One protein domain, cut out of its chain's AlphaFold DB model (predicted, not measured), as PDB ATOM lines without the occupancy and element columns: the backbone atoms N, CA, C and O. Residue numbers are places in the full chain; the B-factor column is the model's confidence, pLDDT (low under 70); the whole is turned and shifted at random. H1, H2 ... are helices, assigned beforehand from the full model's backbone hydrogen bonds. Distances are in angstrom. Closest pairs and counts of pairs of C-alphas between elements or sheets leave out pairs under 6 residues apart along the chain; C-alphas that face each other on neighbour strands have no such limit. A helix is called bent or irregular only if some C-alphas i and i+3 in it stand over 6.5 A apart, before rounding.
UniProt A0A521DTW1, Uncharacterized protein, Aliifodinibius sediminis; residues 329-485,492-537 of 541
ATOM      1  N   GLU A 329     -23.740   3.301  23.787       63.91
ATOM      2  CA  GLU A 329     -22.507   3.915  24.238       63.91
ATOM      3  C   GLU A 329     -21.341   2.926  24.159       63.91
ATOM      4  O   GLU A 329     -20.290   3.249  23.604       63.91
ATOM      5  N   SER A 330     -21.556   1.694  24.631       64.94
ATOM      6  CA  SER A 330     -20.595   0.594  24.517       64.94
ATOM      7  C   SER A 330     -20.246   0.298  23.056       64.94
ATOM      8  O   SER A 330     -19.074   0.127  22.714       64.94
ATOM      9  N   VAL A 331     -21.255   0.290  22.181       61.09
ATOM     10  CA  VAL A 331     -21.087   0.044  20.742       61.09
ATOM     11  C   VAL A 331     -20.303   1.179  20.068       61.09
ATOM     12  O   VAL A 331     -19.321   0.911  19.371       61.09
ATOM     13  N   ASP A 332     -20.667   2.436  20.324       58.06
ATOM     14  CA  ASP A 332     -19.998   3.614  19.756       58.06
ATOM     15  C   ASP A 332     -18.533   3.727  20.212       58.06
ATOM     16  O   ASP A 332     -17.634   3.938  19.390       58.06
ATOM     17  N   LYS A 333     -18.245   3.516  21.505       67.88
ATOM     18  CA  LYS A 333     -16.866   3.531  22.031       67.88
ATOM     19  C   LYS A 333     -16.025   2.411  21.414       67.88
ATOM     20  O   LYS A 333     -14.897   2.677  20.988       67.88
ATOM     21  N   LEU A 334     -16.577   1.198  21.285       71.00
ATOM     22  CA  LEU A 334     -15.912   0.089  20.594       71.00
ATOM     23  C   LEU A 334     -15.568   0.472  19.152       71.00
ATOM     24  O   LEU A 334     -14.447   0.264  18.697       71.00
ATOM     25  N   GLN A 335     -16.481   1.107  18.428       61.31
ATOM     26  CA  GLN A 335     -16.218   1.472  17.037       61.31
ATOM     27  C   GLN A 335     -15.256   2.636  16.886       61.31
ATOM     28  O   GLN A 335     -14.411   2.600  15.992       61.31
ATOM     29  N   LYS A 336     -15.313   3.640  17.762       64.12
ATOM     30  CA  LYS A 336     -14.299   4.699  17.822       64.12
ATOM     31  C   LYS A 336     -12.911   4.111  18.080       64.12
ATOM     32  O   LYS A 336     -11.935   4.585  17.489       64.12
ATOM     33  N   LEU A 337     -12.807   3.081  18.923       69.50
ATOM     34  CA  LEU A 337     -11.568   2.335  19.147       69.50
ATOM     35  C   LEU A 337     -11.119   1.616  17.863       69.50
ATOM     36  O   LEU A 337     -10.000   1.847  17.403       69.50
ATOM     37  N   LEU A 338     -12.000   0.852  17.207       67.56
ATOM     38  CA  LEU A 338     -11.695   0.139  15.955       67.56
ATOM     39  C   LEU A 338     -11.296   1.075  14.801       67.56
ATOM     40  O   LEU A 338     -10.366   0.782  14.052       67.56
ATOM     41  N   VAL A 339     -11.968   2.222  14.652       60.34
ATOM     42  CA  VAL A 339     -11.653   3.224  13.619       60.34
ATOM     43  C   VAL A 339     -10.263   3.807  13.839       60.34
ATOM     44  O   VAL A 339      -9.513   3.978  12.875       60.34
ATOM     45  N   ARG A 340      -9.886   4.098  15.090       59.22
ATOM     46  CA  ARG A 340      -8.527   4.559  15.395       59.22
ATOM     47  C   ARG A 340      -7.493   3.478  15.153       59.22
ATOM     48  O   ARG A 340      -6.464   3.787  14.564       59.22
ATOM     49  N   TRP A 341      -7.795   2.234  15.503       63.00
ATOM     50  CA  TRP A 341      -6.919   1.103  15.215       63.00
ATOM     51  C   TRP A 341      -6.687   0.932  13.709       63.00
ATOM     52  O   TRP A 341      -5.553   0.799  13.268       63.00
ATOM     53  N   ARG A 342      -7.743   1.073  12.892       57.19
ATOM     54  CA  ARG A 342      -7.659   1.058  11.420       57.19
ATOM     55  C   ARG A 342      -6.828   2.217  10.857       57.19
ATOM     56  O   ARG A 342      -6.196   2.077   9.813       57.19
ATOM     57  N   ARG A 343      -6.873   3.382  11.510       51.53
ATOM     58  CA  ARG A 343      -6.149   4.598  11.102       51.53
ATOM     59  C   ARG A 343      -4.724   4.671  11.646       51.53
ATOM     60  O   ARG A 343      -3.950   5.478  11.131       51.53
ATOM     61  N   ALA A 344      -4.370   3.866  12.647       52.38
ATOM     62  CA  ALA A 344      -3.015   3.756  13.166       52.38
ATOM     63  C   ALA A 344      -2.121   3.140  12.077       52.38
ATOM     64  O   ALA A 344      -1.995   1.930  11.941       52.38
ATOM     65  N   LYS A 345      -1.550   3.997  11.223       39.69
ATOM     66  CA  LYS A 345      -0.773   3.595  10.041       39.69
ATOM     67  C   LYS A 345       0.615   3.040  10.367       39.69
ATOM     68  O   LYS A 345       1.283   2.557   9.459       39.69
ATOM     69  N   ILE A 346       1.078   3.155  11.610       45.34
ATOM     70  CA  ILE A 346       2.444   2.805  11.995       45.34
ATOM     71  C   ILE A 346       2.372   2.104  13.359       45.34
ATOM     72  O   ILE A 346       2.165   2.787  14.365       45.34
ATOM     73  N   PRO A 347       2.498   0.764  13.401       46.12
ATOM     74  CA  PRO A 347       2.776   0.042  14.639       46.12
ATOM     75  C   PRO A 347       4.014   0.652  15.308       46.12
ATOM     76  O   PRO A 347       4.891   1.180  14.616       46.12
ATOM     77  N   ARG A 348       4.133   0.583  16.639       44.81
ATOM     78  CA  ARG A 348       5.382   0.971  17.322       44.81
ATOM     79  C   ARG A 348       6.585   0.305  16.630       44.81
ATOM     80  O   ARG A 348       6.457  -0.862  16.243       44.81
ATOM     81  N   PRO A 349       7.740   0.981  16.476       40.09
ATOM     82  CA  PRO A 349       8.941   0.349  15.934       40.09
ATOM     83  C   PRO A 349       9.240  -0.950  16.701       40.09
ATOM     84  O   PRO A 349       9.460  -0.906  17.908       40.09
ATOM     85  N   GLY A 350       9.174  -2.099  16.020       40.81
ATOM     86  CA  GLY A 350       9.350  -3.428  16.627       40.81
ATOM     87  C   GLY A 350       8.067  -4.194  16.990       40.81
ATOM     88  O   GLY A 350       8.168  -5.333  17.431       40.81
ATOM     89  N   SER A 351       6.874  -3.626  16.780       38.88
ATOM     90  CA  SER A 351       5.600  -4.351  16.924       38.88
ATOM     91  C   SER A 351       5.134  -4.937  15.587       38.88
ATOM     92  O   SER A 351       5.191  -4.278  14.548       38.88
ATOM     93  N   ASP A 352       4.715  -6.203  15.605       37.88
ATOM     94  CA  ASP A 352       4.242  -6.918  14.419       37.88
ATOM     95  C   ASP A 352       2.789  -6.504  14.084       37.88
ATOM     96  O   ASP A 352       1.904  -6.673  14.929       37.88
ATOM     97  N   PRO A 353       2.496  -6.037  12.850       40.72
ATOM     98  CA  PRO A 353       1.135  -5.764  12.367       40.72
ATOM     99  C   PRO A 353       0.143  -6.938  12.499       40.72
ATOM    100  O   PRO A 353      -1.065  -6.761  12.314       40.72
ATOM    101  N   SER A 354       0.627  -8.164  12.730       43.06
ATOM    102  CA  SER A 354      -0.182  -9.360  12.978       43.06
ATOM    103  C   SER A 354      -0.735  -9.434  14.413       43.06
ATOM    104  O   SER A 354      -1.838  -9.959  14.610       43.06
ATOM    105  N   ILE A 355      -0.032  -8.845  15.394       46.44
ATOM    106  CA  ILE A 355      -0.427  -8.793  16.814       46.44
ATOM    107  C   ILE A 355      -1.693  -7.946  16.971       46.44
ATOM    108  O   ILE A 355      -2.640  -8.366  17.639       46.44
ATOM    109  N   ASP A 356      -1.769  -6.833  16.235       55.94
ATOM    110  CA  ASP A 356      -2.956  -5.974  16.154       55.94
ATOM    111  C   ASP A 356      -4.200  -6.756  15.724       55.94
ATOM    112  O   ASP A 356      -5.299  -6.562  16.239       55.94
ATOM    113  N   ARG A 357      -4.038  -7.709  14.800       56.31
ATOM    114  CA  ARG A 357      -5.176  -8.431  14.229       56.31
ATOM    115  C   ARG A 357      -5.773  -9.459  15.173       56.31
ATOM    116  O   ARG A 357      -6.991  -9.647  15.194       56.31
ATOM    117  N   LYS A 358      -4.913 -10.153  15.915       64.62
ATOM    118  CA  LYS A 358      -5.341 -11.134  16.912       64.62
ATOM    119  C   LYS A 358      -6.078 -10.430  18.048       64.62
ATOM    120  O   LYS A 358      -7.160 -10.871  18.409       64.62
ATOM    121  N   ALA A 359      -5.546  -9.308  18.519       66.75
ATOM    122  CA  ALA A 359      -6.132  -8.512  19.588       66.75
ATOM    123  C   ALA A 359      -7.534  -7.987  19.232       66.75
ATOM    124  O   ALA A 359      -8.479  -8.217  19.990       66.75
ATOM    125  N   VAL A 360      -7.700  -7.386  18.039       68.62
ATOM    126  CA  VAL A 360      -9.020  -6.957  17.530       68.62
ATOM    127  C   VAL A 360      -9.980  -8.138  17.509       68.62
ATOM    128  O   VAL A 360     -11.090  -8.049  18.021       68.62
ATOM    129  N   ARG A 361      -9.563  -9.261  16.914       66.69
ATOM    130  CA  ARG A 361     -10.427 -10.433  16.755       66.69
ATOM    131  C   ARG A 361     -10.872 -10.999  18.099       66.69
ATOM    132  O   ARG A 361     -12.039 -11.338  18.252       66.69
ATOM    133  N   THR A 362      -9.955 -11.092  19.054       73.38
ATOM    134  CA  THR A 362     -10.220 -11.594  20.405       73.38
ATOM    135  C   THR A 362     -11.198 -10.681  21.147       73.38
ATOM    136  O   THR A 362     -12.172 -11.181  21.706       73.38
ATOM    137  N   LEU A 363     -11.025  -9.355  21.050       80.06
ATOM    138  CA  LEU A 363     -11.951  -8.370  21.622       80.06
ATOM    139  C   LEU A 363     -13.354  -8.482  21.006       80.06
ATOM    140  O   LEU A 363     -14.345  -8.549  21.729       80.06
ATOM    141  N   MET A 364     -13.430  -8.537  19.674       73.25
ATOM    142  CA  MET A 364     -14.691  -8.610  18.932       73.25
ATOM    143  C   MET A 364     -15.458  -9.898  19.219       73.25
ATOM    144  O   MET A 364     -16.639  -9.845  19.549       73.25
ATOM    145  N   ASN A 365     -14.778 -11.044  19.179       68.69
ATOM    146  CA  ASN A 365     -15.383 -12.326  19.529       68.69
ATOM    147  C   ASN A 365     -15.855 -12.338  20.991       68.69
ATOM    148  O   ASN A 365     -16.912 -12.886  21.289       68.69
ATOM    149  N   GLY A 366     -15.082 -11.727  21.898       75.56
ATOM    150  CA  GLY A 366     -15.454 -11.591  23.305       75.56
ATOM    151  C   GLY A 366     -16.729 -10.777  23.500       75.56
ATOM    152  O   GLY A 366     -17.638 -11.212  24.200       75.56
ATOM    153  N   PHE A 367     -16.832  -9.638  22.822       80.00
ATOM    154  CA  PHE A 367     -18.034  -8.807  22.837       80.00
ATOM    155  C   PHE A 367     -19.248  -9.533  22.230       80.00
ATOM    156  O   PHE A 367     -20.321  -9.563  22.823       80.00
ATOM    157  N   GLU A 368     -19.096 -10.185  21.079       67.00
ATOM    158  CA  GLU A 368     -20.203 -10.871  20.394       67.00
ATOM    159  C   GLU A 368     -20.741 -12.083  21.161       67.00
ATOM    160  O   GLU A 368     -21.954 -12.320  21.181       67.00
ATOM    161  N   ALA A 369     -19.846 -12.843  21.793       73.19
ATOM    162  CA  ALA A 369     -20.173 -14.056  22.536       73.19
ATOM    163  C   ALA A 369     -20.451 -13.813  24.030       73.19
ATOM    164  O   ALA A 369     -20.568 -14.780  24.778       73.19
ATOM    165  N   SER A 370     -20.485 -12.551  24.477       79.88
ATOM    166  CA  SER A 370     -20.564 -12.182  25.901       79.88
ATOM    167  C   SER A 370     -19.529 -12.920  26.765       79.88
ATOM    168  O   SER A 370     -19.815 -13.413  27.855       79.88
ATOM    169  N   ASN A 371     -18.301 -13.021  26.249       85.38
ATOM    170  CA  ASN A 371     -17.173 -13.654  26.915       85.38
ATOM    171  C   ASN A 371     -16.227 -12.574  27.482       85.38
ATOM    172  O   ASN A 371     -15.431 -11.999  26.725       85.38
ATOM    173  N   PRO A 372     -16.269 -12.311  28.806       89.81
ATOM    174  CA  PRO A 372     -15.462 -11.267  29.435       89.81
ATOM    175  C   PRO A 372     -13.961 -11.548  29.356       89.81
ATOM    176  O   PRO A 372     -13.183 -10.608  29.227       89.81
ATOM    177  N   GLN A 373     -13.548 -12.818  29.352       89.62
ATOM    178  CA  GLN A 373     -12.138 -13.194  29.264       89.62
ATOM    179  C   GLN A 373     -11.537 -12.783  27.921       89.62
ATOM    180  O   GLN A 373     -10.522 -12.093  27.867       89.62
ATOM    181  N   SER A 374     -12.195 -13.162  26.821       86.75
ATOM    182  CA  SER A 374     -11.743 -12.785  25.479       86.75
ATOM    183  C   SER A 374     -11.832 -11.274  25.255       86.75
ATOM    184  O   SER A 374     -10.935 -10.689  24.653       86.75
ATOM    185  N   ALA A 375     -12.870 -10.615  25.776       89.44
ATOM    186  CA  ALA A 375     -12.998  -9.166  25.664       89.44
ATOM    187  C   ALA A 375     -11.857  -8.432  26.392       89.44
ATOM    188  O   ALA A 375     -11.192  -7.583  25.797       89.44
ATOM    189  N   ALA A 376     -11.585  -8.797  27.648       91.12
ATOM    190  CA  ALA A 376     -10.499  -8.229  28.441       91.12
ATOM    191  C   ALA A 376      -9.130  -8.503  27.800       91.12
ATOM    192  O   ALA A 376      -8.334  -7.585  27.614       91.12
ATOM    193  N   GLU A 377      -8.864  -9.739  27.371       89.44
ATOM    194  CA  GLU A 377      -7.601 -10.093  26.720       89.44
ATOM    195  C   GLU A 377      -7.360  -9.282  25.438       89.44
ATOM    196  O   GLU A 377      -6.273  -8.729  25.250       89.44
ATOM    197  N   GLY A 378      -8.368  -9.176  24.567       84.19
ATOM    198  CA  GLY A 378      -8.252  -8.414  23.326       84.19
ATOM    199  C   GLY A 378      -8.041  -6.918  23.572       84.19
ATOM    200  O   GLY A 378      -7.225  -6.289  22.895       84.19
ATOM    201  N   TYR A 379      -8.715  -6.355  24.579       87.88
ATOM    202  CA  TYR A 379      -8.540  -4.959  24.976       87.88
ATOM    203  C   TYR A 379      -7.145  -4.673  25.549       87.88
ATOM    204  O   TYR A 379      -6.513  -3.679  25.194       87.88
ATOM    205  N   LEU A 380      -6.614  -5.558  26.392       88.00
ATOM    206  CA  LEU A 380      -5.273  -5.390  26.953       88.00
ATOM    207  C   LEU A 380      -4.182  -5.534  25.884       88.00
ATOM    208  O   LEU A 380      -3.207  -4.786  25.902       88.00
ATOM    209  N   GLN A 381      -4.357  -6.441  24.917       81.06
ATOM    210  CA  GLN A 381      -3.446  -6.559  23.772       81.06
ATOM    211  C   GLN A 381      -3.473  -5.306  22.876       81.06
ATOM    212  O   GLN A 381      -2.424  -4.885  22.392       81.06
ATOM    213  N   TYR A 382      -4.639  -4.672  22.694       77.69
ATOM    214  CA  TYR A 382      -4.747  -3.372  22.018       77.69
ATOM    215  C   TYR A 382      -3.916  -2.296  22.723       77.69
ATOM    216  O   TYR A 382      -3.137  -1.582  22.088       77.69
ATOM    217  N   LEU A 383      -4.076  -2.185  24.044       78.25
ATOM    218  CA  LEU A 383      -3.352  -1.192  24.831       78.25
ATOM    219  C   LEU A 383      -1.850  -1.449  24.846       78.25
ATOM    220  O   LEU A 383      -1.097  -0.489  24.911       78.25
ATOM    221  N   ASP A 384      -1.406  -2.698  24.745       76.56
ATOM    222  CA  ASP A 384       0.008  -3.053  24.611       76.56
ATOM    223  C   ASP A 384       0.587  -2.585  23.262       76.56
ATOM    224  O   ASP A 384       1.635  -1.938  23.200       76.56
ATOM    225  N   ALA A 385      -0.153  -2.832  22.177       68.00
ATOM    226  CA  ALA A 385       0.264  -2.491  20.821       68.00
ATOM    227  C   ALA A 385       0.318  -0.971  20.577       68.00
ATOM    228  O   ALA A 385       1.311  -0.443  20.070       68.00
ATOM    229  N   VAL A 386      -0.735  -0.246  20.968       65.38
ATOM    230  CA  VAL A 386      -0.805   1.220  20.823       65.38
ATOM    231  C   VAL A 386       0.048   1.906  21.893       65.38
ATOM    232  O   VAL A 386       0.795   2.855  21.622       65.38
ATOM    233  N   GLY A 387      -0.012   1.363  23.106       68.81
ATOM    234  CA  GLY A 387       0.723   1.772  24.286       68.81
ATOM    235  C   GLY A 387       0.279   3.096  24.896       68.81
ATOM    236  O   GLY A 387      -0.159   4.016  24.211       68.81
ATOM    237  N   LEU A 388       0.446   3.198  26.216       69.12
ATOM    238  CA  LEU A 388      -0.178   4.234  27.041       69.12
ATOM    239  C   LEU A 388       0.402   5.657  26.865       69.12
ATOM    240  O   LEU A 388      -0.225   6.618  27.270       69.12
ATOM    241  N   GLY A 389       1.558   5.835  26.217       56.50
ATOM    242  CA  GLY A 389       2.246   7.139  26.109       56.50
ATOM    243  C   GLY A 389       1.822   8.067  24.953       56.50
ATOM    244  O   GLY A 389       2.425   9.129  24.777       56.50
ATOM    245  N   GLY A 390       0.849   7.677  24.123       54.72
ATOM    246  CA  GLY A 390       0.407   8.470  22.968       54.72
ATOM    247  C   GLY A 390      -0.434   9.694  23.358       54.72
ATOM    248  O   GLY A 390      -1.225   9.633  24.293       54.72
ATOM    249  N   ASN A 391      -0.328  10.798  22.604       51.75
ATOM    250  CA  ASN A 391      -1.086  12.040  22.857       51.75
ATOM    251  C   ASN A 391      -2.623  11.869  22.812       51.75
ATOM    252  O   ASN A 391      -3.330  12.791  23.200       51.75
ATOM    253  N   TYR A 392      -3.147  10.729  22.342       59.00
ATOM    254  CA  TYR A 392      -4.583  10.435  22.330       59.00
ATOM    255  C   TYR A 392      -4.849   8.921  22.251       59.00
ATOM    256  O   TYR A 392      -4.726   8.321  21.181       59.00
ATOM    257  N   ILE A 393      -5.271   8.301  23.357       66.81
ATOM    258  CA  ILE A 393      -5.693   6.890  23.388       66.81
ATOM    259  C   ILE A 393      -7.198   6.845  23.584       66.81
ATOM    260  O   ILE A 393      -7.737   7.503  24.466       66.81
ATOM    261  N   ASN A 394      -7.883   6.089  22.728       70.81
ATOM    262  CA  ASN A 394      -9.291   5.782  22.944       70.81
ATOM    263  C   ASN A 394      -9.382   4.606  23.907       70.81
ATOM    264  O   ASN A 394      -8.944   3.505  23.567       70.81
ATOM    265  N   LEU A 395      -9.943   4.861  25.082       82.50
ATOM    266  CA  LEU A 395     -10.243   3.849  26.082       82.50
ATOM    267  C   LEU A 395     -11.716   3.445  25.971       82.50
ATOM    268  O   LEU A 395     -12.553   4.236  25.529       82.50
ATOM    269  N   LEU A 396     -12.011   2.198  26.334       85.56
ATOM    270  CA  LEU A 396     -13.390   1.736  26.484       85.56
ATOM    271  C   LEU A 396     -13.933   2.201  27.831       85.56
ATOM    272  O   LEU A 396     -13.160   2.445  28.754       85.56
ATOM    273  N   ASN A 397     -15.255   2.296  27.955       85.38
ATOM    274  CA  ASN A 397     -15.893   2.632  29.223       85.38
ATOM    275  C   ASN A 397     -15.962   1.409  30.136       85.38
ATOM    276  O   ASN A 397     -16.048   0.278  29.664       85.38
ATOM    277  N   GLN A 398     -15.999   1.638  31.444       88.25
ATOM    278  CA  GLN A 398     -16.217   0.569  32.419       88.25
ATOM    279  C   GLN A 398     -17.518  -0.209  32.142       88.25
ATOM    280  O   GLN A 398     -17.529  -1.441  32.156       88.25
ATOM    281  N   THR A 399     -18.576   0.511  31.752       85.56
ATOM    282  CA  THR A 399     -19.888  -0.047  31.383       85.56
ATOM    283  C   THR A 399     -19.815  -1.072  30.250       85.56
ATOM    284  O   THR A 399     -20.653  -1.963  30.183       85.56
ATOM    285  N   PHE A 400     -18.798  -1.000  29.384       88.38
ATOM    286  CA  PHE A 400     -18.587  -1.979  28.316       88.38
ATOM    287  C   PHE A 400     -18.354  -3.387  28.878       88.38
ATOM    288  O   PHE A 400     -18.969  -4.349  28.428       88.38
ATOM    289  N   PHE A 401     -17.480  -3.513  29.879       90.62
ATOM    290  CA  PHE A 401     -17.175  -4.804  30.500       90.62
ATOM    291  C   PHE A 401     -18.306  -5.271  31.413       90.62
ATOM    292  O   PHE A 401     -18.594  -6.465  31.469       90.62
ATOM    293  N   GLU A 402     -18.975  -4.334  32.083       90.50
ATOM    294  CA  GLU A 402     -20.136  -4.634  32.919       90.50
ATOM    295  C   GLU A 402     -21.281  -5.240  32.098       90.50
ATOM    296  O   GLU A 402     -21.849  -6.253  32.499       90.50
ATOM    297  N   GLU A 403     -21.573  -4.687  30.917       84.56
ATOM    298  CA  GLU A 403     -22.593  -5.231  30.014       84.56
ATOM    299  C   GLU A 403     -22.240  -6.638  29.520       84.56
ATOM    300  O   GLU A 403     -23.104  -7.511  29.489       84.56
ATOM    301  N   ILE A 404     -20.971  -6.903  29.188       85.31
ATOM    302  CA  ILE A 404     -20.525  -8.246  28.778       85.31
ATOM    303  C   ILE A 404     -20.752  -9.268  29.900       85.31
ATOM    304  O   ILE A 404     -21.199 -10.382  29.629       85.31
ATOM    305  N   MET A 405     -20.468  -8.897  31.152       88.94
ATOM    306  CA  MET A 405     -20.649  -9.787  32.305       88.94
ATOM    307  C   MET A 405     -22.123  -9.964  32.692       88.94
ATOM    308  O   MET A 405     -22.515 -11.058  33.087       88.94
ATOM    309  N   ALA A 406     -22.956  -8.932  32.528       84.94
ATOM    310  CA  ALA A 406     -24.369  -8.951  32.918       84.94
ATOM    311  C   ALA A 406     -25.233  -9.934  32.108       84.94
ATOM    312  O   ALA A 406     -26.308 -10.328  32.555       84.94
ATOM    313  N   HIS A 407     -24.797 -10.311  30.904       69.81
ATOM    314  CA  HIS A 407     -25.593 -11.134  29.990       69.81
ATOM    315  C   HIS A 407     -25.399 -12.641  30.152       69.81
ATOM    316  O   HIS A 407     -26.187 -13.419  29.616       69.81
ATOM    317  N   SER A 408     -24.395 -13.063  30.916       72.00
ATOM    318  CA  SER A 408     -24.154 -14.467  31.222       72.00
ATOM    319  C   SER A 408     -24.401 -14.705  32.702       72.00
ATOM    320  O   SER A 408     -23.718 -14.127  33.547       72.00
ATOM    321  N   SER A 409     -25.334 -15.602  33.027       72.31
ATOM    322  CA  SER A 409     -25.606 -16.002  34.416       72.31
ATOM    323  C   SER A 409     -24.348 -16.507  35.127       72.31
ATOM    324  O   SER A 409     -24.212 -16.326  36.330       72.31
ATOM    325  N   LYS A 410     -23.385 -17.052  34.370       80.88
ATOM    326  CA  LYS A 410     -22.071 -17.463  34.876       80.88
ATOM    327  C   LYS A 410     -21.280 -16.307  35.497       80.88
ATOM    328  O   LYS A 410     -20.542 -16.540  36.441       80.88
ATOM    329  N   TYR A 411     -21.384 -15.093  34.958       87.38
ATOM    330  CA  TYR A 411     -20.557 -13.945  35.358       87.38
ATOM    331  C   TYR A 411     -21.335 -12.872  36.125       87.38
ATOM    332  O   TYR A 411     -20.765 -11.842  36.477       87.38
ATOM    333  N   GLN A 412     -22.617 -13.103  36.407       86.44
ATOM    334  CA  GLN A 412     -23.455 -12.141  37.113       86.44
ATOM    335  C   GLN A 412     -22.986 -11.927  38.559       86.44
ATOM    336  O   GLN A 412     -22.902 -10.790  39.007       86.44
ATOM    337  N   GLU A 413     -22.608 -12.994  39.262       87.00
ATOM    338  CA  GLU A 413     -22.036 -12.893  40.614       87.00
ATOM    339  C   GLU A 413     -20.690 -12.160  40.592       87.00
ATOM    340  O   GLU A 413     -20.463 -11.265  41.399       87.00
ATOM    341  N   LEU A 414     -19.838 -12.453  39.602       91.06
ATOM    342  CA  LEU A 414     -18.563 -11.759  39.410       91.06
ATOM    343  C   LEU A 414     -18.761 -10.256  39.161       91.06
ATOM    344  O   LEU A 414     -18.009  -9.439  39.681       91.06
ATOM    345  N   LEU A 415     -19.778  -9.879  38.384       92.88
ATOM    346  CA  LEU A 415     -20.131  -8.479  38.157       92.88
ATOM    347  C   LEU A 415     -20.520  -7.775  39.460       92.88
ATOM    348  O   LEU A 415     -20.081  -6.648  39.687       92.88
ATOM    349  N   GLU A 416     -21.344  -8.407  40.294       92.19
ATOM    350  CA  GLU A 416     -21.745  -7.829  41.580       92.19
ATOM    351  C   GLU A 416     -20.551  -7.689  42.526       92.19
ATOM    352  O   GLU A 416     -20.392  -6.637  43.146       92.19
ATOM    353  N   GLU A 417     -19.639  -8.665  42.540       92.12
ATOM    354  CA  GLU A 417     -18.391  -8.556  43.295       92.12
ATOM    355  C   GLU A 417     -17.540  -7.377  42.816       92.12
ATOM    356  O   GLU A 417     -17.110  -6.542  43.613       92.12
ATOM    357  N   PHE A 418     -17.379  -7.212  41.503       92.12
ATOM    358  CA  PHE A 418     -16.641  -6.080  40.944       92.12
ATOM    359  C   PHE A 418     -17.283  -4.720  41.241       92.12
ATOM    360  O   PHE A 418     -16.579  -3.714  41.201       92.12
ATOM    361  N   LYS A 419     -18.582  -4.653  41.561       90.44
ATOM    362  CA  LYS A 419     -19.266  -3.413  41.971       90.44
ATOM    363  C   LYS A 419     -19.111  -3.089  43.457       90.44
ATOM    364  O   LYS A 419     -19.464  -1.979  43.856       90.44
ATOM    365  N   THR A 420     -18.599  -4.014  44.270       91.50
ATOM    366  CA  THR A 420     -18.358  -3.760  45.696       91.50
ATOM    367  C   THR A 420     -17.362  -2.621  45.896       91.50
ATOM    368  O   THR A 420     -16.451  -2.398  45.091       91.50
ATOM    369  N   GLU A 421     -17.520  -1.886  46.997       89.12
ATOM    370  CA  GLU A 421     -16.636  -0.765  47.320       89.12
ATOM    371  C   GLU A 421     -15.174  -1.219  47.477       89.12
ATOM    372  O   GLU A 421     -14.251  -0.524  47.052       89.12
ATOM    373  N   GLU A 422     -14.964  -2.413  48.030       88.88
ATOM    374  CA  GLU A 422     -13.652  -3.026  48.241       88.88
ATOM    375  C   GLU A 422     -12.898  -3.226  46.922       88.88
ATOM    376  O   GLU A 422     -11.767  -2.748  46.782       88.88
ATOM    377  N   ILE A 423     -13.522  -3.853  45.921       90.56
ATOM    378  CA  ILE A 423     -12.879  -4.083  44.620       90.56
ATOM    379  C   ILE A 423     -12.728  -2.765  43.845       90.56
ATOM    380  O   ILE A 423     -11.671  -2.510  43.259       90.56
ATOM    381  N   GLN A 424     -13.718  -1.868  43.899       89.44
ATOM    382  CA  GLN A 424     -13.644  -0.560  43.235       89.44
ATOM    383  C   GLN A 424     -12.501   0.317  43.771       89.44
ATOM    384  O   GLN A 424     -11.806   0.974  42.990       89.44
ATOM    385  N   ARG A 425     -12.239   0.298  45.085       86.19
ATOM    386  CA  ARG A 425     -11.088   0.998  45.684       86.19
ATOM    387  C   ARG A 425      -9.758   0.475  45.137       86.19
ATOM    388  O   ARG A 425      -8.871   1.274  44.832       86.19
ATOM    389  N   PHE A 426      -9.630  -0.838  44.951       89.44
ATOM    390  CA  PHE A 426      -8.421  -1.430  44.375       89.44
ATOM    391  C   PHE A 426      -8.260  -1.090  42.886       89.44
ATOM    392  O   PHE A 426      -7.173  -0.711  42.447       89.44
ATOM    393  N   ILE A 427      -9.348  -1.119  42.109       90.50
ATOM    394  CA  ILE A 427      -9.358  -0.661  40.709       90.50
ATOM    395  C   ILE A 427      -8.891   0.800  40.611       90.50
ATOM    396  O   ILE A 427      -8.102   1.147  39.728       90.50
ATOM    397  N   GLN A 428      -9.338   1.662  41.529       86.94
ATOM    398  CA  GLN A 428      -8.925   3.064  41.571       86.94
ATOM    399  C   GLN A 428      -7.430   3.222  41.880       86.94
ATOM    400  O   GLN A 428      -6.771   4.077  41.284       86.94
ATOM    401  N   LEU A 429      -6.880   2.385  42.763       86.94
ATOM    402  CA  LEU A 429      -5.445   2.342  43.050       86.94
ATOM    403  C   LEU A 429      -4.647   1.985  41.789       86.94
ATOM    404  O   LEU A 429      -3.740   2.726  41.404       86.94
ATOM    405  N   LEU A 430      -5.037   0.922  41.077       87.75
ATOM    406  CA  LEU A 430      -4.398   0.525  39.815       87.75
ATOM    407  C   LEU A 430      -4.485   1.630  38.750       87.75
ATOM    408  O   LEU A 430      -3.521   1.893  38.026       87.75
ATOM    409  N   ARG A 431      -5.627   2.320  38.666       86.75
ATOM    410  CA  ARG A 431      -5.848   3.447  37.747       86.75
ATOM    411  C   ARG A 431      -4.929   4.632  38.052       86.75
ATOM    412  O   ARG A 431      -4.412   5.249  37.116       86.75
ATOM    413  N   GLN A 432      -4.707   4.947  39.331       81.81
ATOM    414  CA  GLN A 432      -3.758   5.985  39.754       81.81
ATOM    415  C   GLN A 432      -2.332   5.670  39.281       81.81
ATOM    416  O   GLN A 432      -1.613   6.568  38.846       81.81
ATOM    417  N   ASP A 433      -1.934   4.398  39.329       77.31
ATOM    418  CA  ASP A 433      -0.586   3.959  38.959       77.31
ATOM    419  C   ASP A 433      -0.336   3.771  37.465       77.31
ATOM    420  O   ASP A 433       0.817   3.686  37.034       77.31
ATOM    421  N   THR A 434      -1.394   3.736  36.665       81.44
ATOM    422  CA  THR A 434      -1.303   3.462  35.230       81.44
ATOM    423  C   THR A 434      -1.778   4.660  34.415       81.44
ATOM    424  O   THR A 434      -0.957   5.400  33.877       81.44
ATOM    425  N   ILE A 435      -3.088   4.893  34.349       77.06
ATOM    426  CA  ILE A 435      -3.685   5.947  33.521       77.06
ATOM    427  C   ILE A 435      -3.376   7.341  34.055       77.06
ATOM    428  O   ILE A 435      -2.979   8.211  33.284       77.06
ATOM    429  N   GLN A 436      -3.577   7.600  35.348       76.50
ATOM    430  CA  GLN A 436      -3.525   8.985  35.830       76.50
ATOM    431  C   GLN A 436      -2.119   9.586  35.755       76.50
ATOM    432  O   GLN A 436      -2.001  10.761  35.431       76.50
ATOM    433  N   LYS A 437      -1.055   8.792  35.949       73.00
ATOM    434  CA  LYS A 437       0.339   9.237  35.743       73.00
ATOM    435  C   LYS A 437       0.592   9.751  34.321       73.00
ATOM    436  O   LYS A 437       1.216  10.792  34.137       73.00
ATOM    437  N   VAL A 438       0.020   9.071  33.327       69.38
ATOM    438  CA  VAL A 438       0.144   9.424  31.906       69.38
ATOM    439  C   VAL A 438      -0.612  10.707  31.557       69.38
ATOM    440  O   VAL A 438      -0.121  11.513  30.764       69.38
ATOM    441  N   TYR A 439      -1.809  10.881  32.119       66.06
ATOM    442  CA  TYR A 439      -2.746  11.949  31.751       66.06
ATOM    443  C   TYR A 439      -2.843  13.074  32.790       66.06
ATOM    444  O   TYR A 439      -3.742  13.909  32.696       66.06
ATOM    445  N   SER A 440      -1.944  13.114  33.780       64.75
ATOM    446  CA  SER A 440      -1.983  14.145  34.816       64.75
ATOM    447  C   SER A 440      -1.812  15.543  34.205       64.75
ATOM    448  O   SER A 440      -0.955  15.784  33.354       64.75
ATOM    449  N   SER A 441      -2.639  16.486  34.655       50.12
ATOM    450  CA  SER A 441      -2.678  17.879  34.186       50.12
ATOM    451  C   SER A 441      -1.420  18.688  34.526       50.12
ATOM    452  O   SER A 441      -1.268  19.814  34.060       50.12
ATOM    453  N   ASN A 442      -0.494  18.127  35.311       51.25
ATOM    454  CA  ASN A 442       0.654  18.836  35.884       51.25
ATOM    455  C   ASN A 442       1.876  18.922  34.949       51.25
ATOM    456  O   ASN A 442       2.983  19.209  35.399       51.25
ATOM    457  N   GLY A 443       1.712  18.664  33.647       44.88
ATOM    458  CA  GLY A 443       2.751  18.876  32.627       44.88
ATOM    459  C   GLY A 443       3.932  17.894  32.657       44.88
ATOM    460  O   GLY A 443       4.673  17.814  31.679       44.88
ATOM    461  N   LYS A 444       4.090  17.097  33.721       53.69
ATOM    462  CA  LYS A 444       4.994  15.941  33.761       53.69
ATOM    463  C   LYS A 444       4.235  14.694  33.309       53.69
ATOM    464  O   LYS A 444       3.332  14.225  33.993       53.69
ATOM    465  N   LYS A 445       4.609  14.163  32.144       57.50
ATOM    466  CA  LYS A 445       4.187  12.827  31.708       57.50
ATOM    467  C   LYS A 445       4.996  11.794  32.483       57.50
ATOM    468  O   LYS A 445       6.026  11.332  31.992       57.50
ATOM    469  N   ASP A 446       4.559  11.468  33.692       66.56
ATOM    470  CA  ASP A 446       5.148  10.346  34.413       66.56
ATOM    471  C   ASP A 446       4.796   9.047  33.670       66.56
ATOM    472  O   ASP A 446       3.653   8.869  33.226       66.56
ATOM    473  N   PRO A 447       5.766   8.137  33.466       71.00
ATOM    474  CA  PRO A 447       5.488   6.882  32.789       71.00
ATOM    475  C   PRO A 447       4.483   6.055  33.611       71.00
ATOM    476  O   PRO A 447       4.515   6.085  34.846       71.00
ATOM    477  N   PRO A 448       3.597   5.291  32.950       77.38
ATOM    478  CA  PRO A 448       2.714   4.371  33.655       77.38
ATOM    479  C   PRO A 448       3.552   3.282  34.332       77.38
ATOM    480  O   PRO A 448       4.630   2.922  33.844       77.38
ATOM    481  N   ASN A 449       3.046   2.710  35.425       80.75
ATOM    482  CA  ASN A 449       3.709   1.582  36.069       80.75
ATOM    483  C   ASN A 449       3.535   0.298  35.230       80.75
ATOM    484  O   ASN A 449       2.615  -0.493  35.433       80.75
ATOM    485  N   TYR A 450       4.429   0.096  34.258       80.38
ATOM    486  CA  TYR A 450       4.424  -1.086  33.391       80.38
ATOM    487  C   TYR A 450       4.696  -2.394  34.149       80.38
ATOM    488  O   TYR A 450       4.300  -3.450  33.662       80.38
ATOM    489  N   GLN A 451       5.333  -2.348  35.325       80.56
ATOM    490  CA  GLN A 451       5.565  -3.545  36.139       80.56
ATOM    491  C   GLN A 451       4.251  -4.074  36.718       80.56
ATOM    492  O   GLN A 451       3.977  -5.265  36.595       80.56
ATOM    493  N   VAL A 452       3.386  -3.190  37.229       83.75
ATOM    494  CA  VAL A 452       2.027  -3.544  37.683       83.75
ATOM    495  C   VAL A 452       1.206  -4.158  36.544       83.75
ATOM    496  O   VAL A 452       0.590  -5.208  36.711       83.75
ATOM    497  N   ILE A 453       1.242  -3.538  35.358       84.31
ATOM    498  CA  ILE A 453       0.541  -4.037  34.161       84.31
ATOM    499  C   ILE A 453       1.043  -5.436  33.784       84.31
ATOM    500  O   ILE A 453       0.242  -6.316  33.472       84.31
ATOM    501  N   ARG A 454       2.363  -5.641  33.794       83.00
ATOM    502  CA  ARG A 454       2.985  -6.917  33.434       83.00
ATOM    503  C   ARG A 454       2.633  -8.020  34.432       83.00
ATOM    504  O   ARG A 454       2.152  -9.059  33.993       83.00
ATOM    505  N   ARG A 455       2.788  -7.762  35.736       85.81
ATOM    506  CA  ARG A 455       2.451  -8.701  36.820       85.81
ATOM    507  C   ARG A 455       1.028  -9.231  36.669       85.81
ATOM    508  O   ARG A 455       0.832 -10.434  36.567       85.81
ATOM    509  N   LEU A 456       0.045  -8.339  36.524       87.88
ATOM    510  CA  LEU A 456      -1.361  -8.740  36.382       87.88
ATOM    511  C   LEU A 456      -1.664  -9.502  35.078       87.88
ATOM    512  O   LEU A 456      -2.622 -10.270  35.023       87.88
ATOM    513  N   ARG A 457      -0.878  -9.310  34.011       82.94
ATOM    514  CA  ARG A 457      -1.065 -10.031  32.738       82.94
ATOM    515  C   ARG A 457      -0.490 -11.443  32.744       82.94
ATOM    516  O   ARG A 457      -0.978 -12.274  31.978       82.94
ATOM    517  N   GLU A 458       0.558 -11.685  33.524       85.44
ATOM    518  CA  GLU A 458       1.300 -12.951  33.515       85.44
ATOM    519  C   GLU A 458       0.660 -14.028  34.412       85.44
ATOM    520  O   GLU A 458       0.897 -15.210  34.166       85.44
ATOM    521  N   ILE A 459      -0.233 -13.646  35.337       90.12
ATOM    522  CA  ILE A 459      -0.948 -14.543  36.266       90.12
ATOM    523  C   ILE A 459      -1.584 -15.746  35.554       90.12
ATOM    524  O   ILE A 459      -2.408 -15.585  34.641       90.12
ATOM    525  N   GLN A 460      -1.245 -16.953  36.017       87.69
ATOM    526  CA  GLN A 460      -1.898 -18.207  35.630       87.69
ATOM    527  C   GLN A 460      -2.545 -18.932  36.817       87.69
ATOM    528  O   GLN A 460      -3.550 -19.612  36.609       87.69
ATOM    529  N   SER A 461      -2.002 -18.789  38.029       90.81
ATOM    530  CA  SER A 461      -2.434 -19.513  39.232       90.81
ATOM    531  C   SER A 461      -2.970 -18.587  40.344       90.81
ATOM    532  O   SER A 461      -2.755 -17.371  40.280       90.81
ATOM    533  N   PRO A 462      -3.685 -19.122  41.357       91.00
ATOM    534  CA  PRO A 462      -4.064 -18.360  42.550       91.00
ATOM    535  C   PRO A 462      -2.847 -17.841  43.327       91.00
ATOM    536  O   PRO A 462      -2.854 -16.692  43.761       91.00
ATOM    537  N   ASP A 463      -1.776 -18.635  43.421       89.19
ATOM    538  CA  ASP A 463      -0.530 -18.232  44.086       89.19
ATOM    539  C   ASP A 463       0.126 -17.045  43.364       89.19
ATOM    540  O   ASP A 463       0.465 -16.048  44.007       89.19
ATOM    541  N   ASP A 464       0.199 -17.088  42.024       89.75
ATOM    542  CA  ASP A 464       0.698 -15.968  41.206       89.75
ATOM    543  C   ASP A 464      -0.135 -14.702  41.461       89.75
ATOM    544  O   ASP A 464       0.378 -13.580  41.460       89.75
ATOM    545  N   PHE A 465      -1.451 -14.873  41.631       91.75
ATOM    546  CA  PHE A 465      -2.373 -13.774  41.876       91.75
ATOM    547  C   PHE A 465      -2.136 -13.153  43.254       91.75
ATOM    548  O   PHE A 465      -2.016 -11.929  43.345       91.75
ATOM    549  N   MET A 466      -2.026 -13.975  44.304       89.75
ATOM    550  CA  MET A 466      -1.733 -13.528  45.668       89.75
ATOM    551  C   MET A 466      -0.393 -12.796  45.758       89.75
ATOM    552  O   MET A 466      -0.316 -11.718  46.354       89.75
ATOM    553  N   GLU A 467       0.650 -13.343  45.135       88.94
ATOM    554  CA  GLU A 467       1.960 -12.701  45.053       88.94
ATOM    555  C   GLU A 467       1.843 -11.335  44.365       88.94
ATOM    556  O   GLU A 467       2.209 -10.310  44.945       88.94
ATOM    557  N   ALA A 468       1.219 -11.282  43.184       88.44
ATOM    558  CA  ALA A 468       1.087 -10.050  42.414       88.44
ATOM    559  C   ALA A 468       0.339  -8.935  43.168       88.44
ATOM    560  O   ALA A 468       0.812  -7.797  43.195       88.44
ATOM    561  N   ILE A 469      -0.815  -9.218  43.785       89.12
ATOM    562  CA  ILE A 469      -1.588  -8.189  44.508       89.12
ATOM    563  C   ILE A 469      -0.871  -7.719  45.778       89.12
ATOM    564  O   ILE A 469      -0.934  -6.531  46.106       89.12
ATOM    565  N   THR A 470      -0.145  -8.615  46.454       85.69
ATOM    566  CA  THR A 470       0.624  -8.288  47.658       85.69
ATOM    567  C   THR A 470       1.819  -7.414  47.303       85.69
ATOM    568  O   THR A 470       2.044  -6.390  47.944       85.69
ATOM    569  N   GLU A 471       2.549  -7.742  46.236       85.31
ATOM    570  CA  GLU A 471       3.659  -6.921  45.753       85.31
ATOM    571  C   GLU A 471       3.197  -5.521  45.335       85.31
ATOM    572  O   GLU A 471       3.833  -4.531  45.697       85.31
ATOM    573  N   ILE A 472       2.066  -5.418  44.625       85.19
ATOM    574  CA  ILE A 472       1.464  -4.125  44.259       85.19
ATOM    575  C   ILE A 472       1.140  -3.315  45.521       85.19
ATOM    576  O   ILE A 472       1.433  -2.118  45.588       85.19
ATOM    577  N   ALA A 473       0.556  -3.961  46.534       83.31
ATOM    578  CA  ALA A 473       0.209  -3.319  47.793       83.31
ATOM    579  C   ALA A 473       1.449  -2.827  48.561       83.31
ATOM    580  O   ALA A 473       1.480  -1.678  49.017       83.31
ATOM    581  N   VAL A 474       2.489  -3.660  48.658       82.06
ATOM    582  CA  VAL A 474       3.757  -3.333  49.324       82.06
ATOM    583  C   VAL A 474       4.468  -2.189  48.606       82.06
ATOM    584  O   VAL A 474       4.818  -1.199  49.246       82.06
ATOM    585  N   GLU A 475       4.618  -2.262  47.281       82.00
ATOM    586  CA  GLU A 475       5.268  -1.222  46.477       82.00
ATOM    587  C   GLU A 475       4.561   0.132  46.650       82.00
ATOM    588  O   GLU A 475       5.205   1.174  46.818       82.00
ATOM    589  N   ARG A 476       3.224   0.126  46.693       76.31
ATOM    590  CA  ARG A 476       2.423   1.328  46.946       76.31
ATOM    591  C   ARG A 476       2.655   1.893  48.346       76.31
ATOM    592  O   ARG A 476       2.830   3.107  48.490       76.31
ATOM    593  N   GLY A 477       2.675   1.031  49.361       76.00
ATOM    594  CA  GLY A 477       2.967   1.409  50.743       76.00
ATOM    595  C   GLY A 477       4.353   2.039  50.888       76.00
ATOM    596  O   GLY A 477       4.483   3.131  51.445       76.00
ATOM    597  N   SER A 478       5.376   1.407  50.309       77.81
ATOM    598  CA  SER A 478       6.757   1.898  50.316       77.81
ATOM    599  C   SER A 478       6.903   3.241  49.599       77.81
ATOM    600  O   SER A 478       7.519   4.156  50.147       77.81
ATOM    601  N   ASN A 479       6.293   3.404  48.420       72.88
ATOM    602  CA  ASN A 479       6.330   4.665  47.674       72.88
ATOM    603  C   ASN A 479       5.669   5.811  48.451       72.88
ATOM    604  O   ASN A 479       6.204   6.920  48.492       72.88
ATOM    605  N   LYS A 480       4.541   5.549  49.124       70.56
ATOM    606  CA  LYS A 480       3.876   6.553  49.962       70.56
ATOM    607  C   LYS A 480       4.739   6.953  51.161       70.56
ATOM    608  O   LYS A 480       4.891   8.147  51.415       70.56
ATOM    609  N   LEU A 481       5.348   5.988  51.851       71.75
ATOM    610  CA  LEU A 481       6.271   6.251  52.960       71.75
ATOM    611  C   LEU A 481       7.471   7.091  52.510       71.75
ATOM    612  O   LEU A 481       7.741   8.130  53.110       71.75
ATOM    613  N   ALA A 482       8.129   6.710  51.414       68.12
ATOM    614  CA  ALA A 482       9.241   7.471  50.849       68.12
ATOM    615  C   ALA A 482       8.818   8.902  50.473       68.12
ATOM    616  O   ALA A 482       9.514   9.865  50.789       68.12
ATOM    617  N   SER A 483       7.631   9.058  49.878       65.31
ATOM    618  CA  SER A 483       7.101  10.371  49.512       65.31
ATOM    619  C   SER A 483       6.753  11.249  50.716       65.31
ATOM    620  O   SER A 483       6.923  12.456  50.645       65.31
ATOM    621  N   SER A 484       6.327  10.668  51.842       64.00
ATOM    622  CA  SER A 484       6.065  11.421  53.077       64.00
ATOM    623  C   SER A 484       7.340  11.967  53.733       64.00
ATOM    624  O   SER A 484       7.280  12.931  54.490       64.00
ATOM    625  N   GLN A 485       8.495  11.373  53.414       64.12
ATOM    626  CA  GLN A 485       9.812  11.808  53.879       64.12
ATOM    627  C   GLN A 485      10.445  12.867  52.956       64.12
ATOM    628  O   GLN A 485      11.317  13.614  53.392       64.12
ATOM    629  N   GLN A 492       1.078  13.381  48.122       49.09
ATOM    630  CA  GLN A 492       0.227  13.267  49.321       49.09
ATOM    631  C   GLN A 492      -1.138  12.594  49.066       49.09
ATOM    632  O   GLN A 492      -1.741  12.056  49.993       49.09
ATOM    633  N   TYR A 493      -1.604  12.553  47.815       54.72
ATOM    634  CA  TYR A 493      -2.931  12.045  47.438       54.72
ATOM    635  C   TYR A 493      -2.947  10.577  46.970       54.72
ATOM    636  O   TYR A 493      -3.963  10.102  46.456       54.72
ATOM    637  N   MET A 494      -1.847   9.828  47.130       61.00
ATOM    638  CA  MET A 494      -1.822   8.411  46.752       61.00
ATOM    639  C   MET A 494      -2.689   7.560  47.693       61.00
ATOM    640  O   MET A 494      -2.475   7.513  48.914       61.00
ATOM    641  N   SER A 495      -3.668   6.861  47.106       66.50
ATOM    642  CA  SER A 495      -4.481   5.868  47.814       66.50
ATOM    643  C   SER A 495      -3.618   4.683  48.265       66.50
ATOM    644  O   SER A 495      -2.684   4.280  47.561       66.50
ATOM    645  N   LEU A 496      -3.899   4.181  49.470       71.81
ATOM    646  CA  LEU A 496      -3.296   2.964  50.012       71.81
ATOM    647  C   LEU A 496      -4.173   1.754  49.669       71.81
ATOM    648  O   LEU A 496      -5.394   1.912  49.576       71.81
ATOM    649  N   PRO A 497      -3.574   0.563  49.509       71.50
ATOM    650  CA  PRO A 497      -4.334  -0.677  49.425       71.50
ATOM    651  C   PRO A 497      -5.112  -0.877  50.732       71.50
ATOM    652  O   PRO A 497      -4.566  -0.697  51.820       71.50
ATOM    653  N   TYR A 498      -6.400  -1.195  50.622       79.19
ATOM    654  CA  TYR A 498      -7.253  -1.497  51.768       79.19
ATOM    655  C   TYR A 498      -7.211  -3.003  52.045       79.19
ATOM    656  O   TYR A 498      -7.274  -3.795  51.108       79.19
ATOM    657  N   GLU A 499      -7.107  -3.394  53.314       80.56
ATOM    658  CA  GLU A 499      -6.973  -4.799  53.727       80.56
ATOM    659  C   GLU A 499      -8.160  -5.647  53.257       80.56
ATOM    660  O   GLU A 499      -7.959  -6.643  52.566       80.56
ATOM    661  N   GLY A 500      -9.389  -5.160  53.464       83.25
ATOM    662  CA  GLY A 500     -10.594  -5.830  52.963       83.25
ATOM    663  C   GLY A 500     -10.627  -5.970  51.436       83.25
ATOM    664  O   GLY A 500     -11.167  -6.938  50.918       83.25
ATOM    665  N   SER A 501      -9.974  -5.072  50.685       86.44
ATOM    666  CA  SER A 501      -9.841  -5.235  49.230       86.44
ATOM    667  C   SER A 501      -8.934  -6.410  48.869       86.44
ATOM    668  O   SER A 501      -9.218  -7.111  47.904       86.44
ATOM    669  N   LEU A 502      -7.844  -6.619  49.612       87.00
ATOM    670  CA  LEU A 502      -6.920  -7.727  49.368       87.00
ATOM    671  C   LEU A 502      -7.576  -9.058  49.729       87.00
ATOM    672  O   LEU A 502      -7.602  -9.952  48.891       87.00
ATOM    673  N   GLU A 503      -8.180  -9.159  50.915       87.56
ATOM    674  CA  GLU A 503      -8.897 -10.364  51.354       87.56
ATOM    675  C   GLU A 503      -9.985 -10.770  50.358       87.56
ATOM    676  O   GLU A 503     -10.079 -11.933  49.956       87.56
ATOM    677  N   LYS A 504     -10.772  -9.795  49.893       90.38
ATOM    678  CA  LYS A 504     -11.850 -10.037  48.937       90.38
ATOM    679  C   LYS A 504     -11.333 -10.529  47.586       90.38
ATOM    680  O   LYS A 504     -11.922 -11.433  46.998       90.38
ATOM    681  N   LEU A 505     -10.228  -9.963  47.100       90.75
ATOM    682  CA  LEU A 505      -9.604 -10.375  45.841       90.75
ATOM    683  C   LEU A 505      -8.951 -11.756  45.927       90.75
ATOM    684  O   LEU A 505      -9.059 -12.514  44.966       90.75
ATOM    685  N   ILE A 506      -8.320 -12.089  47.056       89.44
ATOM    686  CA  ILE A 506      -7.771 -13.429  47.318       89.44
ATOM    687  C   ILE A 506      -8.905 -14.451  47.315       89.44
ATOM    688  O   ILE A 506      -8.869 -15.399  46.538       89.44
ATOM    689  N   THR A 507      -9.964 -14.185  48.084       90.88
ATOM    690  CA  THR A 507     -11.146 -15.056  48.159       90.88
ATOM    691  C   THR A 507     -11.752 -15.297  46.775       90.88
ATOM    692  O   THR A 507     -12.139 -16.411  46.441       90.88
ATOM    693  N   LEU A 508     -11.822 -14.253  45.944       89.88
ATOM    694  CA  LEU A 508     -12.345 -14.362  44.586       89.88
ATOM    695  C   LEU A 508     -11.418 -15.172  43.665       89.88
ATOM    696  O   LEU A 508     -11.906 -15.860  42.774       89.88
ATOM    697  N   ALA A 509     -10.098 -15.086  43.848       89.25
ATOM    698  CA  ALA A 509      -9.114 -15.832  43.061       89.25
ATOM    699  C   ALA A 509      -9.045 -17.322  43.430       89.25
ATOM    700  O   ALA A 509      -8.698 -18.136  42.577       89.25
ATOM    701  N   GLU A 510      -9.392 -17.671  44.667       88.69
ATOM    702  CA  GLU A 510      -9.520 -19.054  45.145       88.69
ATOM    703  C   GLU A 510     -10.866 -19.700  44.766       88.69
ATOM    704  O   GLU A 510     -11.057 -20.898  44.959       88.69
ATOM    705  N   ASP A 511     -11.806 -18.931  44.211       87.12
ATOM    706  CA  ASP A 511     -13.114 -19.427  43.789       87.12
ATOM    707  C   ASP A 511     -13.031 -20.232  42.481       87.12
ATOM    708  O   ASP A 511     -12.810 -19.680  41.400       87.12
ATOM    709  N   ASP A 512     -13.318 -21.533  42.562       85.00
ATOM    710  CA  ASP A 512     -13.296 -22.477  41.434       85.00
ATOM    711  C   ASP A 512     -14.211 -22.084  40.251       85.00
ATOM    712  O   ASP A 512     -14.054 -22.589  39.132       85.00
ATOM    713  N   ARG A 513     -15.196 -21.197  40.459       85.12
ATOM    714  CA  ARG A 513     -16.109 -20.732  39.397       85.12
ATOM    715  C   ARG A 513     -15.408 -19.841  38.371       85.12
ATOM    716  O   ARG A 513     -15.856 -19.760  37.215       85.12
ATOM    717  N   PHE A 514     -14.326 -19.172  38.765       87.50
ATOM    718  CA  PHE A 514     -13.602 -18.200  37.949       87.50
ATOM    719  C   PHE A 514     -12.118 -18.546  37.872       87.50
ATOM    720  O   PHE A 514     -11.581 -19.295  38.671       87.50
ATOM    721  N   THR A 515     -11.428 -18.021  36.859       90.81
ATOM    722  CA  THR A 515      -9.972 -18.204  36.781       90.81
ATOM    723  C   THR A 515      -9.271 -16.975  37.367       90.81
ATOM    724  O   THR A 515      -9.682 -15.856  37.038       90.81
ATOM    725  N   PRO A 516      -8.176 -17.133  38.138       91.25
ATOM    726  CA  PRO A 516      -7.371 -16.009  38.636       91.25
ATOM    727  C   PRO A 516      -6.940 -15.063  37.512       91.25
ATOM    728  O   PRO A 516      -6.985 -13.838  37.630       91.25
ATOM    729  N   ARG A 517      -6.618 -15.646  36.352       93.00
ATOM    730  CA  ARG A 517      -6.291 -14.914  35.129       93.00
ATOM    731  C   ARG A 517      -7.431 -14.012  34.648       93.00
ATOM    732  O   ARG A 517      -7.171 -12.876  34.262       93.00
ATOM    733  N   LEU A 518      -8.677 -14.490  34.650       93.00
ATOM    734  CA  LEU A 518      -9.838 -13.671  34.284       93.00
ATOM    735  C   LEU A 518      -9.995 -12.489  35.247       93.00
ATOM    736  O   LEU A 518     -10.174 -11.360  34.795       93.00
ATOM    737  N   ILE A 519      -9.894 -12.740  36.554       94.38
ATOM    738  CA  ILE A 519     -10.044 -11.710  37.590       94.38
ATOM    739  C   ILE A 519      -8.974 -10.628  37.414       94.38
ATOM    740  O   ILE A 519      -9.299  -9.442  37.356       94.38
ATOM    741  N   ALA A 520      -7.713 -11.022  37.222       93.69
ATOM    742  CA  ALA A 520      -6.610 -10.092  36.992       93.69
ATOM    743  C   ALA A 520      -6.780  -9.265  35.707       93.69
ATOM    744  O   ALA A 520      -6.573  -8.048  35.701       93.69
ATOM    745  N   GLN A 521      -7.205  -9.906  34.612       93.12
ATOM    746  CA  GLN A 521      -7.468  -9.225  33.343       93.12
ATOM    747  C   GLN A 521      -8.632  -8.234  33.449       93.12
ATOM    748  O   GLN A 521      -8.566  -7.159  32.849       93.12
ATOM    749  N   LEU A 522      -9.676  -8.559  34.215       94.19
ATOM    750  CA  LEU A 522     -10.791  -7.650  34.471       94.19
ATOM    751  C   LEU A 522     -10.365  -6.484  35.361       94.19
ATOM    752  O   LEU A 522     -10.621  -5.347  34.982       94.19
ATOM    753  N   LEU A 523      -9.638  -6.716  36.459       94.12
ATOM    754  CA  LEU A 523      -9.094  -5.638  37.298       94.12
ATOM    755  C   LEU A 523      -8.300  -4.630  36.470       94.12
ATOM    756  O   LEU A 523      -8.522  -3.420  36.558       94.12
ATOM    757  N   LEU A 524      -7.415  -5.136  35.611       92.50
ATOM    758  CA  LEU A 524      -6.597  -4.299  34.750       92.50
ATOM    759  C   LEU A 524      -7.435  -3.597  33.672       92.50
ATOM    760  O   LEU A 524      -7.236  -2.413  33.423       92.50
ATOM    761  N   SER A 525      -8.407  -4.279  33.063       92.31
ATOM    762  CA  SER A 525      -9.291  -3.677  32.052       92.31
ATOM    763  C   SER A 525     -10.175  -2.576  32.638       92.31
ATOM    764  O   SER A 525     -10.324  -1.521  32.026       92.31
ATOM    765  N   PHE A 526     -10.709  -2.776  33.845       92.19
ATOM    766  CA  PHE A 526     -11.482  -1.777  34.577       92.19
ATOM    767  C   PHE A 526     -10.607  -0.587  34.976       92.19
ATOM    768  O   PHE A 526     -11.012   0.560  34.781       92.19
ATOM    769  N   ALA A 527      -9.387  -0.830  35.459       90.31
ATOM    770  CA  ALA A 527      -8.437   0.229  35.795       90.31
ATOM    771  C   ALA A 527      -8.025   1.046  34.561       90.31
ATOM    772  O   ALA A 527      -7.850   2.260  34.661       90.31
ATOM    773  N   LEU A 528      -7.925   0.382  33.403       88.94
ATOM    774  CA  LEU A 528      -7.561   0.977  32.122       88.94
ATOM    775  C   LEU A 528      -8.761   1.510  31.306       88.94
ATOM    776  O   LEU A 528      -8.573   1.999  30.195       88.94
ATOM    777  N   SER A 529      -9.985   1.456  31.836       88.62
ATOM    778  CA  SER A 529     -11.200   1.958  31.172       88.62
ATOM    779  C   SER A 529     -11.485   3.419  31.535       88.62
ATOM    780  O   SER A 529     -10.991   3.911  32.543       88.62
ATOM    781  N   THR A 530     -12.306   4.153  30.795       81.62
ATOM    782  CA  THR A 530     -12.854   5.442  31.253       81.62
ATOM    783  C   THR A 530     -14.017   5.213  32.219       81.62
ATOM    784  O   THR A 530     -14.932   4.439  31.933       81.62
ATOM    785  N   GLN A 531     -14.004   5.899  33.365       71.44
ATOM    786  CA  GLN A 531     -15.220   6.055  34.164       71.44
ATOM    787  C   GLN A 531     -16.147   7.022  33.427       71.44
ATOM    788  O   GLN A 531     -15.662   7.954  32.782       71.44
ATOM    789  N   LYS A 532     -17.467   6.831  33.532       54.44
ATOM    790  CA  LYS A 532     -18.416   7.905  33.215       54.44
ATOM    791  C   LYS A 532     -18.106   9.073  34.145       54.44
ATOM    792  O   LYS A 532     -18.535   9.076  35.297       54.44
ATOM    793  N   SER A 533     -17.305  10.030  33.691       43.16
ATOM    794  CA  SER A 533     -17.126  11.263  34.436       43.16
ATOM    795  C   SER A 533     -18.395  12.093  34.261       43.16
ATOM    796  O   SER A 533     -18.950  12.204  33.168       43.16
ATOM    797  N   LYS A 534     -18.844  12.725  35.347       38.00
ATOM    798  CA  LYS A 534     -19.860  13.791  35.316       38.00
ATOM    799  C   LYS A 534     -19.504  14.938  34.349       38.00
ATOM    800  O   LYS A 534     -20.346  15.790  34.098       38.00
ATOM    801  N   GLU A 535     -18.284  14.979  33.818       33.19
ATOM    802  CA  GLU A 535     -17.783  16.034  32.935       33.19
ATOM    803  C   GLU A 535     -18.311  15.930  31.496       33.19
ATOM    804  O   GLU A 535     -18.436  16.962  30.842       33.19
ATOM    805  N   GLU A 536     -18.723  14.747  31.016       34.66
ATOM    806  CA  GLU A 536     -19.404  14.642  29.709       34.66
ATOM    807  C   GLU A 536     -20.819  15.280  29.745       34.66
ATOM    808  O   GLU A 536     -21.323  15.699  28.710       34.66
ATOM    809  N   ALA A 537     -21.421  15.487  30.927       32.44
ATOM    810  CA  ALA A 537     -22.731  16.142  31.072       32.44
ATOM    811  C   ALA A 537     -22.691  17.685  31.003       32.44
ATOM    812  O   ALA A 537     -23.740  18.323  30.942       32.44
TER     813      ALA A 537
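Overview. This is residues 329 to 485 and 492 to 537 of the 541 residues of an uncharacterized protein of Aliifodinibius sediminis (UniProt A0A521DTW1). Helix H10 runs through the middle of a rounded, all-helix body, with the hairpin of H2 and H3 on one side of it and H8 and H9 on the opposite side. H7 and the hairpin of H4 and H5 lie on two further sides, kinked H6 crosses near the last residues of H10, H1 lies beside H2 at the rim, and H11 lies off the body at the end of a tail. The 203 printed residues hold eleven named helices, H1 to H11 in order along the chain, and no named strand. The whole is compact, with a radius of gyration of the C-alphas of 16.7 A and spans of 45 by 45 by 39 A.

Arrangement. H8, residues 462 to 485, is the longest helix. It touches H9, residues 499 to 509, with residues 462 to 470 alone, at a shallow tilt of 21 degrees, opposite ways; the closest C-alphas, of Pro 462 and Ala 509, are 5.7 A apart. H8 also touches H7, residues 450 to 458, with residues 465 to 472 alone, at 13 degrees, a helical hairpin; the closest C-alphas, of Arg 455 and Ala 468, are 5.9 A apart. H10, residues 516 to 527, is the hub, touching five helices. H8 touches it with residues 462 to 465 alone, the C-alphas of Pro 462 and Pro 516 coming closest at 5.6 A. H7 touches H10 opposite ways at 34 degrees, a shallow tilt only just short of steep, closest at the C-alphas of Leu 456 and Ala 520, 5.5 A. H6, residues 421 to 439, has a kink of 43 degrees near residue 432 and touches H10 with residues 427 to 435 alone, closest at the C-alphas of Arg 431 and Ala 527, 4.6 A. H6 touches H9 about perpendicular, at 83 degrees, with residues 422 to 426 alone; the closest C-alphas, of Glu 422 and Ser 501, are 4.5 A apart. H3, residues 372 to 386, touches H10 at a steep tilt of 56 degrees, closest at the C-alphas of Gln 373 and Leu 518, 5.5 A. H2, residues 353 to 368, forms a hairpin with H3, closest at the C-alphas of Leu 363 and Gly 378, 4.1 A. H4, residues 398 to 406, and H5, residues 409 to 419, form another, closest at the C-alphas of Met 405 and Tyr 411, 5.2 A. H1, residues 329 to 343, is close to H2 but not clearly touching, with the C-alphas of Leu 338 and Val 360 7.7 A apart. H11, residues 534 to 537, is apart from H10. The helix packing is part aligned, part crossed. Every O i to N i+4 pair is within hydrogen-bond range in H1, H3, H4, H7, H8, H9 and H10, against 11 of 12 in H2, 5 of 7 in H5 and 12 of 15 in H6; H11 is too short for such a pair.

Along the chain. H8 is 35.1 A from first to last C-alpha, beginning at (-4.064, -18.360, 42.550) and ending at (9.812, 11.808, 53.879). H6 is 24.4 A long, H2 23.4 A, H3 21.1 A and H1 21.0 A, with C-alpha 329 at (-22.507, 3.915, 24.238). H5 is irregular, with C-alphas 410 and 413 7.3 A apart; H6 is irregular only just, with C-alphas 433 and 436 6.6 A apart.

Size, cuts and confidence. The two C-alphas farthest apart, those of Ala 369 and Gln 485, are 50.5 A apart. Residues 486 to 491 are not printed, and C-alphas 485 and 492 are 10.7 A apart across this cut. Of the links that are printed whole, H3 to H4 is long, with 11 residues. The mean pLDDT of the printed part is 75.6; 67 residues are under 70, among them 335 to 361, 438 to 446 and 532 to 537.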